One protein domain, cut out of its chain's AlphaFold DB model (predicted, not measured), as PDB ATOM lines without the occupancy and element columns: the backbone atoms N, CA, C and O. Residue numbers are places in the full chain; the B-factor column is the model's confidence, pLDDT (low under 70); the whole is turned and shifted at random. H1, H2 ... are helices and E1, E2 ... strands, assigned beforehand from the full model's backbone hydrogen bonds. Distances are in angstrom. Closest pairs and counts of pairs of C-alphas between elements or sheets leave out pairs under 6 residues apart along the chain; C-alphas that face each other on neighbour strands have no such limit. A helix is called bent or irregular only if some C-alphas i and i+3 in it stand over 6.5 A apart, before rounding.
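AT A GLANCE: This is residues 2 to 113 of the 446 residues of the protein "Protein kinase domain-containing protein" of Camellia sinensis var. sinensis (UniProt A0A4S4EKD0). There is little regular structure: a small antiparallel sheet, E2 E1 E3, has the short helix H1 at one end, and a tail runs past the other to a small loop where residues 98 to 99 pair with 110 to 111. The printed part has 112 residues, 24 in named elements, in the order E1, E2, E3, H1. It is mixed and loose, with a radius of gyration of the C-alphas of 18.4 A and spans of 61 by 26 by 22 A.

HOW THE PARTS SIT: E1, residues 6 to 11, is the inner strand. It forms a hairpin with E2, residues 29 to 33, at 169 degrees; N 8 and O 32, 2.8 A apart, are within hydrogen-bond range. E3, residues 62 to 67, is antiparallel to E1 at 161 degrees; N 9 and O 64, 2.9 A apart, are within hydrogen-bond range. H1, residues 77 to 83, is on the sheet; its closest C-alphas to E1 are Leu 78 and Val 11, 6.7 A. H1 is irregular, C-alphas 79 and 82 being 7.8 A apart, with 1 of 3 O i to N i+4 and 1 of 4 O i to N i+3 pairs within hydrogen-bond range.

IN THESE COORDINATES: E1, 16.4 A long, begins at C-alpha 6 (40.054, 87.851, 44.577). E2 spans 13.9 A and E3 16.6 A. H1 ends at C-alpha 83 (31.266, 79.403, 61.390).

THE WHOLE: The C-alphas farthest apart, Gly 56 and Pro 113, are 62.1 A apart. The printed part has no cut. Links E1 to E2 and E2 to E3 are long. Mean pLDDT of the printed part is 73.0, with 40 residues under 70, among them 46 to 59.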
ATOM      1  N   SER A   2      35.375  93.276  36.087       52.44
ATOM      2  CA  SER A   2      36.703  92.683  36.191       52.44
ATOM      3  C   SER A   2      36.929  92.276  37.648       52.44
ATOM      4  O   SER A   2      36.537  92.958  38.591       52.44
ATOM      5  N   ASN A   3      37.503  91.095  37.851       59.22
ATOM      6  CA  ASN A   3      37.923  90.653  39.170       59.22
ATOM      7  C   ASN A   3      39.380  91.082  39.380       59.22
ATOM      8  O   ASN A   3      40.284  90.533  38.747       59.22
ATOM      9  N   THR A   4      39.603  92.082  40.228       62.88
ATOM     10  CA  THR A   4      40.930  92.610  40.559       62.88
ATOM     11  C   THR A   4      41.336  92.125  41.953       62.88
ATOM     12  O   THR A   4      41.174  92.787  42.975       62.88
ATOM     13  N   GLY A   5      41.874  90.907  42.011       71.94
ATOM     14  CA  GLY A   5      42.521  90.408  43.229       71.94
ATOM     15  C   GLY A   5      41.598  89.708  44.224       71.94
ATOM     16  O   GLY A   5      41.786  89.846  45.432       71.94
ATOM     17  N   ASN A   6      40.625  88.922  43.756       79.06
ATOM     18  CA  ASN A   6      40.054  87.851  44.577       79.06
ATOM     19  C   ASN A   6      40.765  86.511  44.315       79.06
ATOM     20  O   ASN A   6      41.209  86.216  43.201       79.06
ATOM     21  N   LYS A   7      40.802  85.663  45.341       83.81
ATOM     22  CA  LYS A   7      41.237  84.268  45.270       83.81
ATOM     23  C   LYS A   7      40.050  83.341  45.471       83.81
ATOM     24  O   LYS A   7      39.146  83.630  46.251       83.81
ATOM     25  N   PHE A   8      40.082  82.226  44.761       84.44
ATOM     26  CA  PHE A   8      39.223  81.083  45.003       84.44
ATOM     27  C   PHE A   8      39.943  80.115  45.940       84.44
ATOM     28  O   PHE A   8      41.107  79.789  45.704       84.44
ATOM     29  N   THR A   9      39.255  79.656  46.981       82.81
ATOM     30  CA  THR A   9      39.750  78.650  47.923       82.81
ATOM     31  C   THR A   9      38.718  77.539  48.044       82.81
ATOM     32  O   THR A   9      37.577  77.790  48.426       82.81
ATOM     33  N   ALA A  10      39.138  76.315  47.739       80.25
ATOM     34  CA  ALA A  10      38.383  75.092  47.947       80.25
ATOM     35  C   ALA A  10      39.108  74.201  48.955       80.25
ATOM     36  O   ALA A  10      40.326  74.030  48.895       80.25
ATOM     37  N   VAL A  11      38.338  73.640  49.871       76.38
ATOM     38  CA  VAL A  11      38.790  72.828  50.989       76.38
ATOM     39  C   VAL A  11      37.968  71.552  51.009       76.38
ATOM     40  O   VAL A  11      36.739  71.604  50.974       76.38
ATOM     41  N   ASP A  12      38.653  70.422  51.105       72.12
ATOM     42  CA  ASP A  12      38.062  69.108  51.282       72.12
ATOM     43  C   ASP A  12      38.583  68.458  52.566       72.12
ATOM     44  O   ASP A  12      39.778  68.483  52.871       72.12
ATOM     45  N   SER A  13      37.664  67.896  53.342       61.50
ATOM     46  CA  SER A  13      37.890  67.516  54.739       61.50
ATOM     47  C   SER A  13      38.605  66.171  54.907       61.50
ATOM     48  O   SER A  13      38.785  65.701  56.026       61.50
ATOM     49  N   ASP A  14      39.059  65.544  53.823       58.16
ATOM     50  CA  ASP A  14      39.565  64.174  53.875       58.16
ATOM     51  C   ASP A  14      41.020  64.050  54.385       58.16
ATOM     52  O   ASP A  14      41.406  62.968  54.830       58.16
ATOM     53  N   ILE A  15      41.845  65.119  54.397       58.28
ATOM     54  CA  ILE A  15      43.254  65.062  54.868       58.28
ATOM     55  C   ILE A  15      43.715  66.372  55.546       58.28
ATOM     56  O   ILE A  15      44.021  67.358  54.884       58.28
ATOM     57  N   VAL A  16      43.869  66.368  56.879       57.06
ATOM     58  CA  VAL A  16      44.282  67.553  57.678       57.06
ATOM     59  C   VAL A  16      45.807  67.696  57.831       57.06
ATOM     60  O   VAL A  16      46.315  68.788  58.071       57.06
ATOM     61  N   ASN A  17      46.574  66.614  57.680       58.94
ATOM     62  CA  ASN A  17      47.946  66.562  58.211       58.94
ATOM     63  C   ASN A  17      49.029  67.237  57.344       58.94
ATOM     64  O   ASN A  17      50.162  67.348  57.802       58.94
ATOM     65  N   ASN A  18      48.705  67.700  56.129       61.34
ATOM     66  CA  ASN A  18      49.698  68.184  55.153       61.34
ATOM     67  C   ASN A  18      49.504  69.644  54.698       61.34
ATOM     68  O   ASN A  18      50.129  70.055  53.722       61.34
ATOM     69  N   VAL A  19      48.655  70.436  55.365       67.81
ATOM     70  CA  VAL A  19      48.372  71.822  54.945       67.81
ATOM     71  C   VAL A  19      49.081  72.835  55.852       67.81
ATOM     72  O   VAL A  19      48.962  72.778  57.075       67.81
ATOM     73  N   MET A  20      49.813  73.775  55.249       71.12
ATOM     74  CA  MET A  20      50.550  74.834  55.948       71.12
ATOM     75  C   MET A  20      49.716  76.119  56.047       71.12
ATOM     76  O   MET A  20      48.986  76.474  55.123       71.12
ATOM     77  N   ASN A  21      49.855  76.856  57.152       79.38
ATOM     78  CA  ASN A  21      49.209  78.163  57.305       79.38
ATOM     79  C   ASN A  21      49.725  79.158  56.252       79.38
ATOM     80  O   ASN A  21      50.914  79.187  55.940       79.38
ATOM     81  N   GLY A  22      48.831  80.000  55.739       75.75
ATOM     82  CA  GLY A  22      49.130  81.056  54.772       75.75
ATOM     83  C   GLY A  22      49.009  80.650  53.300       75.75
ATOM     84  O   GLY A  22      48.882  81.535  52.457       75.75
ATOM     85  N   SER A  23      48.997  79.355  52.966       75.38
ATOM     86  CA  SER A  23      48.792  78.896  51.587       75.38
ATOM     87  C   SER A  23      48.104  77.538  51.534       75.38
ATOM     88  O   SER A  23      48.605  76.546  52.058       75.38
ATOM     89  N   CYS A  24      46.978  77.478  50.830       78.50
ATOM     90  CA  CYS A  24      46.228  76.250  50.593       78.50
ATOM     91  C   CYS A  24      46.666  75.619  49.258       78.50
ATOM     92  O   CYS A  24      46.260  76.033  48.171       78.50
ATOM     93  N   SER A  25      47.572  74.643  49.322       76.50
ATOM     94  CA  SER A  25      48.058  73.904  48.149       76.50
ATOM     95  C   SER A  25      48.436  72.478  48.547       76.50
ATOM     96  O   SER A  25      49.407  72.284  49.272       76.50
ATOM     97  N   GLY A  26      47.675  71.476  48.097       70.12
ATOM     98  CA  GLY A  26      47.965  70.070  48.383       70.12
ATOM     99  C   GLY A  26      46.747  69.156  48.264       70.12
ATOM    100  O   GLY A  26      45.718  69.529  47.704       70.12
ATOM    101  N   ILE A  27      46.861  67.938  48.798       67.56
ATOM    102  CA  ILE A  27      45.739  66.992  48.851       67.56
ATOM    103  C   ILE A  27      44.737  67.502  49.895       67.56
ATOM    104  O   ILE A  27      45.111  67.682  51.050       67.56
ATOM    105  N   GLY A  28      43.493  67.757  49.479       70.19
ATOM    106  CA  GLY A  28      42.427  68.277  50.342       70.19
ATOM    107  C   GLY A  28      42.295  69.806  50.378       70.19
ATOM    108  O   GLY A  28      41.421  70.324  51.060       70.19
ATOM    109  N   CYS A  29      43.126  70.570  49.659       77.44
ATOM    110  CA  CYS A  29      43.001  72.030  49.627       77.44
ATOM    111  C   CYS A  29      43.583  72.626  48.339       77.44
ATOM    112  O   CYS A  29      44.735  72.361  47.988       77.44
ATOM    113  N   CYS A  30      42.815  73.476  47.655       81.88
ATOM    114  CA  CYS A  30      43.261  74.221  46.484       81.88
ATOM    115  C   CYS A  30      42.921  75.710  46.603       81.88
ATOM    116  O   CYS A  30      41.763  76.081  46.791       81.88
ATOM    117  N   GLN A  31      43.924  76.570  46.436       86.06
ATOM    118  CA  GLN A  31      43.751  78.013  46.335       86.06
ATOM    119  C   GLN A  31      44.364  78.531  45.037       86.06
ATOM    120  O   GLN A  31      45.498  78.201  44.698       86.06
ATOM    121  N   THR A  32      43.617  79.362  44.315       86.06
ATOM    122  CA  THR A  32      44.059  79.951  43.048       86.06
ATOM    123  C   THR A  32      43.559  81.383  42.897       86.06
ATOM    124  O   THR A  32      42.489  81.740  43.397       86.06
ATOM    125  N   SER A  33      44.335  82.224  42.220       83.88
ATOM    126  CA  SER A  33      43.920  83.586  41.887       83.88
ATOM    127  C   SER A  33      42.942  83.565  40.717       83.88
ATOM    128  O   SER A  33      43.129  82.821  39.753       83.88
ATOM    129  N   ILE A  34      41.902  84.392  40.782       82.50
ATOM    130  CA  ILE A  34      40.958  84.517  39.672       82.50
ATOM    131  C   ILE A  34      41.595  85.414  38.594       82.50
ATOM    132  O   ILE A  34      42.059  86.505  38.932       82.50
ATOM    133  N   PRO A  35      41.645  84.987  37.315       77.19
ATOM    134  CA  PRO A  35      42.246  85.782  36.248       77.19
ATOM    135  C   PRO A  35      41.597  87.162  36.097       77.19
ATOM    136  O   PRO A  35      40.370  87.300  36.165       77.19
ATOM    137  N   MET A  36      42.420  88.178  35.823       71.25
ATOM    138  CA  MET A  36      41.927  89.515  35.488       71.25
ATOM    139  C   MET A  36      41.075  89.453  34.214       71.25
ATOM    140  O   MET A  36      41.446  88.798  33.242       71.25
ATOM    141  N   GLY A  37      39.924  90.129  34.224       68.88
ATOM    142  CA  GLY A  37      38.983  90.138  33.097       68.88
ATOM    143  C   GLY A  37      37.957  88.997  33.087       68.88
ATOM    144  O   GLY A  37      37.153  88.928  32.160       68.88
ATOM    145  N   ALA A  38      37.926  88.128  34.105       72.44
ATOM    146  CA  ALA A  38      36.837  87.165  34.273       72.44
ATOM    147  C   ALA A  38      35.497  87.894  34.497       72.44
ATOM    148  O   ALA A  38      35.327  88.595  35.493       72.44
ATOM    149  N   THR A  39      34.550  87.719  33.572       69.94
ATOM    150  CA  THR A  39      33.241  88.403  33.576       69.94
ATOM    151  C   THR A  39      32.135  87.611  34.267       69.94
ATOM    152  O   THR A  39      31.104  88.180  34.620       69.94
ATOM    153  N   ASN A  40      32.340  86.308  34.466       69.00
ATOM    154  CA  ASN A  40      31.409  85.410  35.135       69.00
ATOM    155  C   ASN A  40      32.195  84.328  35.890       69.00
ATOM    156  O   ASN A  40      33.229  83.862  35.408       69.00
ATOM    157  N   PHE A  41      31.704  83.919  37.057       70.12
ATOM    158  CA  PHE A  41      32.241  82.791  37.808       70.12
ATOM    159  C   PHE A  41      31.085  81.971  38.384       70.12
ATOM    160  O   PHE A  41      30.129  82.511  38.936       70.12
ATOM    161  N   GLN A  42      31.186  80.650  38.258       71.31
ATOM    162  CA  GLN A  42      30.255  79.704  38.857       71.31
ATOM    163  C   GLN A  42      31.058  78.750  39.734       71.31
ATOM    164  O   GLN A  42      32.021  78.139  39.275       71.31
ATOM    165  N   ILE A  43      30.668  78.643  41.001       71.06
ATOM    166  CA  ILE A  43      31.285  77.721  41.952       71.06
ATOM    167  C   ILE A  43      30.368  76.512  42.057       71.06
ATOM    168  O   ILE A  43      29.237  76.633  42.525       71.06
ATOM    169  N   THR A  44      30.861  75.357  41.628       70.44
ATOM    170  CA  THR A  44      30.150  74.086  41.765       70.44
ATOM    171  C   THR A  44      31.004  73.152  42.599       70.44
ATOM    172  O   THR A  44      32.164  72.910  42.275       70.44
ATOM    173  N   LEU A  45      30.416  72.627  43.666       70.38
ATOM    174  CA  LEU A  45      31.023  71.607  44.503       70.38
ATOM    175  C   LEU A  45      30.282  70.292  44.254       70.38
ATOM    176  O   LEU A  45      29.055  70.249  44.323       70.38
ATOM    177  N   SER A  46      31.014  69.228  43.932       69.94
ATOM    178  CA  SER A  46      30.434  67.918  43.630       69.94
ATOM    179  C   SER A  46      31.271  66.802  44.239       69.94
ATOM    180  O   SER A  46      32.495  66.826  44.128       69.94
ATOM    181  N   SER A  47      30.614  65.802  44.829       67.69
ATOM    182  CA  SER A  47      31.267  64.591  45.334       67.69
ATOM    183  C   SER A  47      31.343  63.527  44.237       67.69
ATOM    184  O   SER A  47      30.331  63.206  43.616       67.69
ATOM    185  N   TYR A  48      32.521  62.935  44.020       65.88
ATOM    186  CA  TYR A  48      32.706  61.858  43.037       65.88
ATOM    187  C   TYR A  48      32.059  60.521  43.451       65.88
ATOM    188  O   TYR A  48      31.816  59.673  42.597       65.88
ATOM    189  N   SER A  49      31.777  60.319  44.743       64.19
ATOM    190  CA  SER A  49      31.322  59.040  45.315       64.19
ATOM    191  C   SER A  49      30.060  59.165  46.179       64.19
ATOM    192  O   SER A  49      29.798  58.294  47.013       64.19
ATOM    193  N   ASN A  50      29.275  60.241  46.008       61.72
ATOM    194  CA  ASN A  50      28.055  60.513  46.786       61.72
ATOM    195  C   ASN A  50      28.264  60.402  48.315       61.72
ATOM    196  O   ASN A  50      27.412  59.878  49.024       61.72
ATOM    197  N   HIS A  51      29.417  60.864  48.820       61.72
ATOM    198  CA  HIS A  51      29.775  60.840  50.249       61.72
ATOM    199  C   HIS A  51      29.653  59.467  50.943       61.72
ATOM    200  O   HIS A  51      29.409  59.388  52.144       61.72
ATOM    201  N   SER A  52      29.870  58.367  50.216       59.84
ATOM    202  CA  SER A  52      29.750  57.011  50.779       59.84
ATOM    203  C   SER A  52      30.783  56.704  51.882       59.84
ATOM    204  O   SER A  52      30.534  55.845  52.720       59.84
ATOM    205  N   ASN A  53      31.931  57.400  51.889       56.53
ATOM    206  CA  ASN A  53      33.047  57.220  52.828       56.53
ATOM    207  C   ASN A  53      33.557  58.582  53.349       56.53
ATOM    208  O   ASN A  53      34.691  58.957  53.070       56.53
ATOM    209  N   ALA A  54      32.719  59.343  54.057       57.53
ATOM    210  CA  ALA A  54      33.131  60.603  54.690       57.53
ATOM    211  C   ALA A  54      33.681  60.369  56.114       57.53
ATOM    212  O   ALA A  54      33.133  59.565  56.873       57.53
ATOM    213  N   LEU A  55      34.750  61.075  56.499       58.31
ATOM    214  CA  LEU A  55      35.282  61.040  57.868       58.31
ATOM    215  C   LEU A  55      34.320  61.740  58.849       58.31
ATOM    216  O   LEU A  55      33.810  62.824  58.582       58.31
ATOM    217  N   GLY A  56      34.107  61.151  60.032       55.25
ATOM    218  CA  GLY A  56      33.122  61.634  61.015       55.25
ATOM    219  C   GLY A  56      33.446  62.968  61.707       55.25
ATOM    220  O   GLY A  56      32.655  63.410  62.534       55.25
ATOM    221  N   PHE A  57      34.590  63.597  61.412       56.34
ATOM    222  CA  PHE A  57      34.986  64.860  62.048       56.34
ATOM    223  C   PHE A  57      34.553  66.112  61.260       56.34
ATOM    224  O   PHE A  57      34.405  67.161  61.877       56.34
ATOM    225  N   ASN A  58      34.345  66.022  59.937       57.69
ATOM    226  CA  ASN A  58      33.745  67.078  59.109       57.69
ATOM    227  C   ASN A  58      33.199  66.460  57.801       57.69
ATOM    228  O   ASN A  58      33.987  66.107  56.925       57.69
ATOM    229  N   PRO A  59      31.873  66.297  57.651       63.94
ATOM    230  CA  PRO A  59      31.285  65.589  56.512       63.94
ATOM    231  C   PRO A  59      31.153  66.441  55.238       63.94
ATOM    232  O   PRO A  59      30.619  65.954  54.242       63.94
ATOM    233  N   CYS A  60      31.579  67.709  55.257       71.56
ATOM    234  CA  CYS A  60      31.351  68.649  54.162       71.56
ATOM    235  C   CYS A  60      32.665  69.175  53.574       71.56
ATOM    236  O   CYS A  60      33.658  69.349  54.285       71.56
ATOM    237  N   SER A  61      32.634  69.489  52.282       73.81
ATOM    238  CA  SER A  61      33.676  70.259  51.595       73.81
ATOM    239  C   SER A  61      33.183  71.702  51.404       73.81
ATOM    240  O   SER A  61      31.977  71.952  51.329       73.81
ATOM    241  N   TYR A  62      34.102  72.663  51.335       78.25
ATOM    242  CA  TYR A  62      33.780  74.090  51.265       78.25
ATOM    243  C   TYR A  62      34.498  74.740  50.092       78.25
ATOM    244  O   TYR A  62      35.646  74.424  49.788       78.25
ATOM    245  N   ALA A  63      33.829  75.681  49.438       80.88
ATOM    246  CA  ALA A  63      34.417  76.495  48.389       80.88
ATOM    247  C   ALA A  63      34.001  77.947  48.589       80.88
ATOM    248  O   ALA A  63      32.843  78.239  48.885       80.88
ATOM    249  N   SER A  64      34.950  78.862  48.432       81.62
ATOM    250  CA  SER A  64      34.711  80.280  48.651       81.62
ATOM    251  C   SER A  64      35.568  81.154  47.747       81.62
ATOM    252  O   SER A  64      36.612  80.739  47.240       81.62
ATOM    253  N   VAL A  65      35.104  82.383  47.540       83.81
ATOM    254  CA  VAL A  65      35.861  83.448  46.881       83.81
ATOM    255  C   VAL A  65      36.022  84.568  47.888       83.81
ATOM    256  O   VAL A  65      35.054  84.951  48.541       83.81
ATOM    257  N   ALA A  66      37.238  85.085  48.016       84.75
ATOM    258  CA  ALA A  66      37.538  86.176  48.926       84.75
ATOM    259  C   ALA A  66      38.599  87.102  48.335       84.75
ATOM    260  O   ALA A  66      39.472  86.667  47.579       84.75
ATOM    261  N   LYS A  67      38.552  88.380  48.706       85.00
ATOM    262  CA  LYS A  67      39.582  89.363  48.372       85.00
ATOM    263  C   LYS A  67      40.932  88.888  48.909       85.00
ATOM    264  O   LYS A  67      41.053  88.568  50.090       85.00
ATOM    265  N   GLU A  68      41.956  88.912  48.061       80.31
ATOM    266  CA  GLU A  68      43.303  88.401  48.341       80.31
ATOM    267  C   GLU A  68      43.922  88.983  49.617       80.31
ATOM    268  O   GLU A  68      44.596  88.275  50.354       80.31
ATOM    269  N   THR A  69      43.672  90.259  49.902       79.56
ATOM    270  CA  THR A  69      44.205  90.952  51.085       79.56
ATOM    271  C   THR A  69      43.348  90.795  52.338       79.56
ATOM    272  O   THR A  69      43.762  91.222  53.411       79.56
ATOM    273  N   ALA A  70      42.153  90.214  52.221       80.06
ATOM    274  CA  ALA A  70      41.194  90.120  53.317       80.06
ATOM    275  C   ALA A  70      41.040  88.700  53.879       80.06
ATOM    276  O   ALA A  70      40.418  88.533  54.927       80.06
ATOM    277  N   TYR A  71      41.593  87.687  53.206       80.75
ATOM    278  CA  TYR A  71      41.526  86.297  53.643       80.75
ATOM    279  C   TYR A  71      42.888  85.608  53.532       80.75
ATOM    280  O   TYR A  71      43.448  85.479  52.445       80.75
ATOM    281  N   ASN A  72      43.375  85.120  54.673       83.25
ATOM    282  CA  ASN A  72      44.527  84.232  54.771       83.25
ATOM    283  C   ASN A  72      44.041  82.869  55.255       83.25
ATOM    284  O   ASN A  72      43.329  82.798  56.253       83.25
ATOM    285  N   PHE A  73      44.452  81.812  54.564       82.38
ATOM    286  CA  PHE A  73      44.094  80.447  54.924       82.38
ATOM    287  C   PHE A  73      44.859  79.974  56.173       82.38
ATOM    288  O   PHE A  73      46.080  80.135  56.255       82.38
ATOM    289  N   PHE A  74      44.168  79.320  57.102       81.12
ATOM    290  CA  PHE A  74      44.732  78.622  58.257       81.12
ATOM    291  C   PHE A  74      44.295  77.157  58.267       81.12
ATOM    292  O   PHE A  74      43.188  76.825  57.871       81.12
ATOM    293  N   SER A  75      45.124  76.255  58.793       76.25
ATOM    294  CA  SER A  75      44.775  74.827  58.877       76.25
ATOM    295  C   SER A  75      43.532  74.539  59.735       76.25
ATOM    296  O   SER A  75      42.855  73.537  59.515       76.25
ATOM    297  N   LEU A  76      43.186  75.428  60.675       74.69
ATOM    298  CA  LEU A  76      41.937  75.366  61.449       74.69
ATOM    299  C   LEU A  76      40.688  75.640  60.594       74.69
ATOM    300  O   LEU A  76      39.613  75.145  60.922       74.69
ATOM    301  N   ASP A  77      40.827  76.324  59.451       73.81
ATOM    302  CA  ASP A  77      39.720  76.548  58.512       73.81
ATOM    303  C   ASP A  77      39.154  75.239  57.953       73.81
ATOM    304  O   ASP A  77      38.006  75.207  57.531       73.81
ATOM    305  N   LEU A  78      39.912  74.136  58.000       69.19
ATOM    306  CA  LEU A  78      39.435  72.800  57.621       69.19
ATOM    307  C   LEU A  78      38.357  72.250  58.576       69.19
ATOM    308  O   LEU A  78      37.649  71.305  58.229       69.19
ATOM    309  N   LYS A  79      38.253  72.795  59.794       68.06
ATOM    310  CA  LYS A  79      37.304  72.359  60.831       68.06
ATOM    311  C   LYS A  79      36.198  73.384  61.061       68.06
ATOM    312  O   LYS A  79      35.035  73.004  61.127       68.06
ATOM    313  N   ASP A  80      36.554  74.666  61.081       68.06
ATOM    314  CA  ASP A  80      35.664  75.727  61.569       68.06
ATOM    315  C   ASP A  80      35.044  76.563  60.432       68.06
ATOM    316  O   ASP A  80      34.444  77.612  60.669       68.06
ATOM    317  N   PHE A  81      35.154  76.118  59.169       68.69
ATOM    318  CA  PHE A  81      34.615  76.872  58.028       68.69
ATOM    319  C   PHE A  81      33.102  77.115  58.117       68.69
ATOM    320  O   PHE A  81      32.617  78.122  57.604       68.69
ATOM    321  N   GLN A  82      32.360  76.231  58.800       64.12
ATOM    322  CA  GLN A  82      30.917  76.386  59.044       64.12
ATOM    323  C   GLN A  82      30.571  77.676  59.788       64.12
ATOM    324  O   GLN A  82      29.481  78.209  59.606       64.12
ATOM    325  N   GLU A  83      31.494  78.197  60.595       67.75
ATOM    326  CA  GLU A  83      31.266  79.403  61.390       67.75
ATOM    327  C   GLU A  83      31.527  80.694  60.589       67.75
ATOM    328  O   GLU A  83      31.158  81.787  61.023       67.75
ATOM    329  N   ARG A  84      32.126  80.599  59.390       70.25
ATOM    330  CA  ARG A  84      32.366  81.743  58.494       70.25
ATOM    331  C   ARG A  84      31.293  81.829  57.408       70.25
ATOM    332  O   ARG A  84      31.508  81.437  56.266       70.25
ATOM    333  N   GLU A  85      30.155  82.439  57.726       67.00
ATOM    334  CA  GLU A  85      29.060  82.599  56.751       67.00
ATOM    335  C   GLU A  85      29.355  83.603  55.618       67.00
ATOM    336  O   GLU A  85      28.685  83.582  54.584       67.00
ATOM    337  N   LYS A  86      30.312  84.530  55.794       75.12
ATOM    338  CA  LYS A  86      30.571  85.620  54.833       75.12
ATOM    339  C   LYS A  86      32.058  85.918  54.688       75.12
ATOM    340  O   LYS A  86      32.739  86.187  55.676       75.12
ATOM    341  N   LEU A  87      32.530  85.970  53.443       78.50
ATOM    342  CA  LEU A  87      33.863  86.456  53.088       78.50
ATOM    343  C   LEU A  87      33.752  87.695  52.187       78.50
ATOM    344  O   LEU A  87      32.861  87.760  51.337       78.50
ATOM    345  N   PRO A  88      34.624  88.701  52.369       78.06
ATOM    346  CA  PRO A  88      34.602  89.908  51.554       78.06
ATOM    347  C   PRO A  88      35.066  89.598  50.127       78.06
ATOM    348  O   PRO A  88      36.138  89.031  49.932       78.06
ATOM    349  N   VAL A  89      34.290  90.030  49.136       77.31
ATOM    350  CA  VAL A  89      34.604  89.918  47.704       77.31
ATOM    351  C   VAL A  89      34.601  91.315  47.096       77.31
ATOM    352  O   VAL A  89      33.736  92.125  47.430       77.31
ATOM    353  N   VAL A  90      35.562  91.614  46.218       71.75
ATOM    354  CA  VAL A  90      35.604  92.884  45.473       71.75
ATOM    355  C   VAL A  90      35.184  92.648  44.029       71.75
ATOM    356  O   VAL A  90      35.749  91.794  43.354       71.75
ATOM    357  N   PHE A  91      34.206  93.410  43.552       69.25
ATOM    358  CA  PHE A  91      33.838  93.447  42.141       69.25
ATOM    359  C   PHE A  91      34.171  94.821  41.588       69.25
ATOM    360  O   PHE A  91      33.514  95.792  41.963       69.25
ATOM    361  N   ASP A  92      35.132  94.887  40.670       66.06
ATOM    362  CA  ASP A  92      35.300  96.083  39.860       66.06
ATOM    363  C   ASP A  92      34.286  95.996  38.723       66.06
ATOM    364  O   ASP A  92      34.285  95.079  37.894       66.06
ATOM    365  N   TRP A  93      33.338  96.917  38.717       67.06
ATOM    366  CA  TRP A  93      32.387  97.079  37.633       67.06
ATOM    367  C   TRP A  93      32.629  98.447  37.009       67.06
ATOM    368  O   TRP A  93      32.870  99.427  37.704       67.06
ATOM    369  N   GLU A  94      32.590  98.481  35.686       68.94
ATOM    370  CA  GLU A  94      32.737  99.692  34.894       68.94
ATOM    371  C   GLU A  94      31.416  99.929  34.168       68.94
ATOM    372  O   GLU A  94      30.746  98.972  33.757       68.94
ATOM    373  N   VAL A  95      31.022 101.196  34.054       70.50
ATOM    374  CA  VAL A  95      29.869 101.609  33.254       70.50
ATOM    375  C   VAL A  95      30.389 102.058  31.905       70.50
ATOM    376  O   VAL A  95      31.046 103.093  31.816       70.50
ATOM    377  N   ASP A  96      30.049 101.314  30.856       65.12
ATOM    378  CA  ASP A  96      30.348 101.740  29.492       65.12
ATOM    379  C   ASP A  96      29.835 103.172  29.260       65.12
ATOM    380  O   ASP A  96      28.685 103.500  29.564       65.12
ATOM    381  N   SER A  97      30.673 104.012  28.649       76.31
ATOM    382  CA  SER A  97      30.417 105.432  28.327       76.31
ATOM    383  C   SER A  97      30.584 106.445  29.469       76.31
ATOM    384  O   SER A  97      30.311 107.627  29.252       76.31
ATOM    385  N   TYR A  98      31.047 106.039  30.653       80.12
ATOM    386  CA  TYR A  98      31.333 106.950  31.765       80.12
ATOM    387  C   TYR A  98      32.723 106.681  32.355       80.12
ATOM    388  O   TYR A  98      33.143 105.538  32.470       80.12
ATOM    389  N   GLU A  99      33.429 107.739  32.745       84.19
ATOM    390  CA  GLU A  99      34.713 107.697  33.441       84.19
ATOM    391  C   GLU A  99      34.612 108.347  34.826       84.19
ATOM    392  O   GLU A  99      33.790 109.237  35.066       84.19
ATOM    393  N   GLY A 100      35.473 107.910  35.743       81.44
ATOM    394  CA  GLY A 100      35.598 108.459  37.092       81.44
ATOM    395  C   GLY A 100      35.457 107.407  38.193       81.44
ATOM    396  O   GLY A 100      35.154 106.243  37.941       81.44
ATOM    397  N   ASP A 101      35.727 107.819  39.429       79.50
ATOM    398  CA  ASP A 101      35.771 106.942  40.609       79.50
ATOM    399  C   ASP A 101      34.396 106.573  41.193       79.50
ATOM    400  O   ASP A 101      34.318 105.797  42.146       79.50
ATOM    401  N   GLY A 102      33.304 107.135  40.662       76.50
ATOM    402  CA  GLY A 102      31.940 106.850  41.113       76.50
ATOM    403  C   GLY A 102      31.592 107.359  42.517       76.50
ATOM    404  O   GLY A 102      30.528 107.028  43.047       76.50
ATOM    405  N   MET A 103      32.447 108.176  43.144       79.00
ATOM    406  CA  MET A 103      32.233 108.690  44.498       79.00
ATOM    407  C   MET A 103      31.568 110.073  44.480       79.00
ATOM    408  O   MET A 103      31.969 110.961  43.735       79.00
ATOM    409  N   LYS A 104      30.602 110.316  45.383       77.31
ATOM    410  CA  LYS A 104      29.958 111.645  45.527       77.31
ATOM    411  C   LYS A 104      30.934 112.767  45.908       77.31
ATOM    412  O   LYS A 104      30.683 113.916  45.567       77.31
ATOM    413  N   ASN A 105      32.013 112.427  46.614       86.88
ATOM    414  CA  ASN A 105      33.049 113.365  47.060       86.88
ATOM    415  C   ASN A 105      34.375 113.189  46.284       86.88
ATOM    416  O   ASN A 105      35.408 113.658  46.756       86.88
ATOM    417  N   GLY A 106      34.360 112.469  45.156       84.12
ATOM    418  CA  GLY A 106      35.529 112.198  44.311       84.12
ATOM    419  C   GLY A 106      35.405 112.815  42.916       84.12
ATOM    420  O   GLY A 106      34.745 113.837  42.732       84.12
ATOM    421  N   THR A 107      36.038 112.184  41.929       82.75
ATOM    422  CA  THR A 107      35.913 112.526  40.500       82.75
ATOM    423  C   THR A 107      34.520 112.234  39.933       82.75
ATOM    424  O   THR A 107      34.150 112.822  38.915       82.75
ATOM    425  N   GLY A 108      33.717 111.409  40.615       85.31
ATOM    426  CA  GLY A 108      32.313 111.174  40.288       85.31
ATOM    427  C   GLY A 108      32.132 110.282  39.060       85.31
ATOM    428  O   GLY A 108      33.000 109.476  38.740       85.31
ATOM    429  N   CYS A 109      30.984 110.395  38.388       84.44
ATOM    430  CA  CYS A 109      30.722 109.733  37.108       84.44
ATOM    431  C   CYS A 109      30.565 110.803  36.029       84.44
ATOM    432  O   CYS A 109      29.545 111.494  35.993       84.44
ATOM    433  N   ASN A 110      31.550 110.922  35.145       82.81
ATOM    434  CA  ASN A 110      31.532 111.853  34.026       82.81
ATOM    435  C   ASN A 110      31.310 111.080  32.725       82.81
ATOM    436  O   ASN A 110      31.923 110.035  32.536       82.81
ATOM    437  N   PRO A 111      30.442 111.541  31.816       82.75
ATOM    438  CA  PRO A 111      30.295 110.894  30.520       82.75
ATOM    439  C   PRO A 111      31.597 111.039  29.727       82.75
ATOM    440  O   PRO A 111      32.107 112.152  29.578       82.75
ATOM    441  N   ILE A 112      32.112 109.931  29.193       82.75
ATOM    442  CA  ILE A 112      33.287 109.958  28.317       82.75
ATOM    443  C   ILE A 112      32.890 110.740  27.058       82.75
ATOM    444  O   ILE A 112      31.905 110.370  26.405       82.75
ATOM    445  N   PRO A 113      33.616 111.810  26.680       74.75
ATOM    446  CA  PRO A 113      33.348 112.523  25.443       74.75
ATOM    447  C   PRO A 113      33.584 111.578  24.264       74.75
ATOM    448  O   PRO A 113      34.722 111.311  23.880       74.75
TER     449      PRO A 113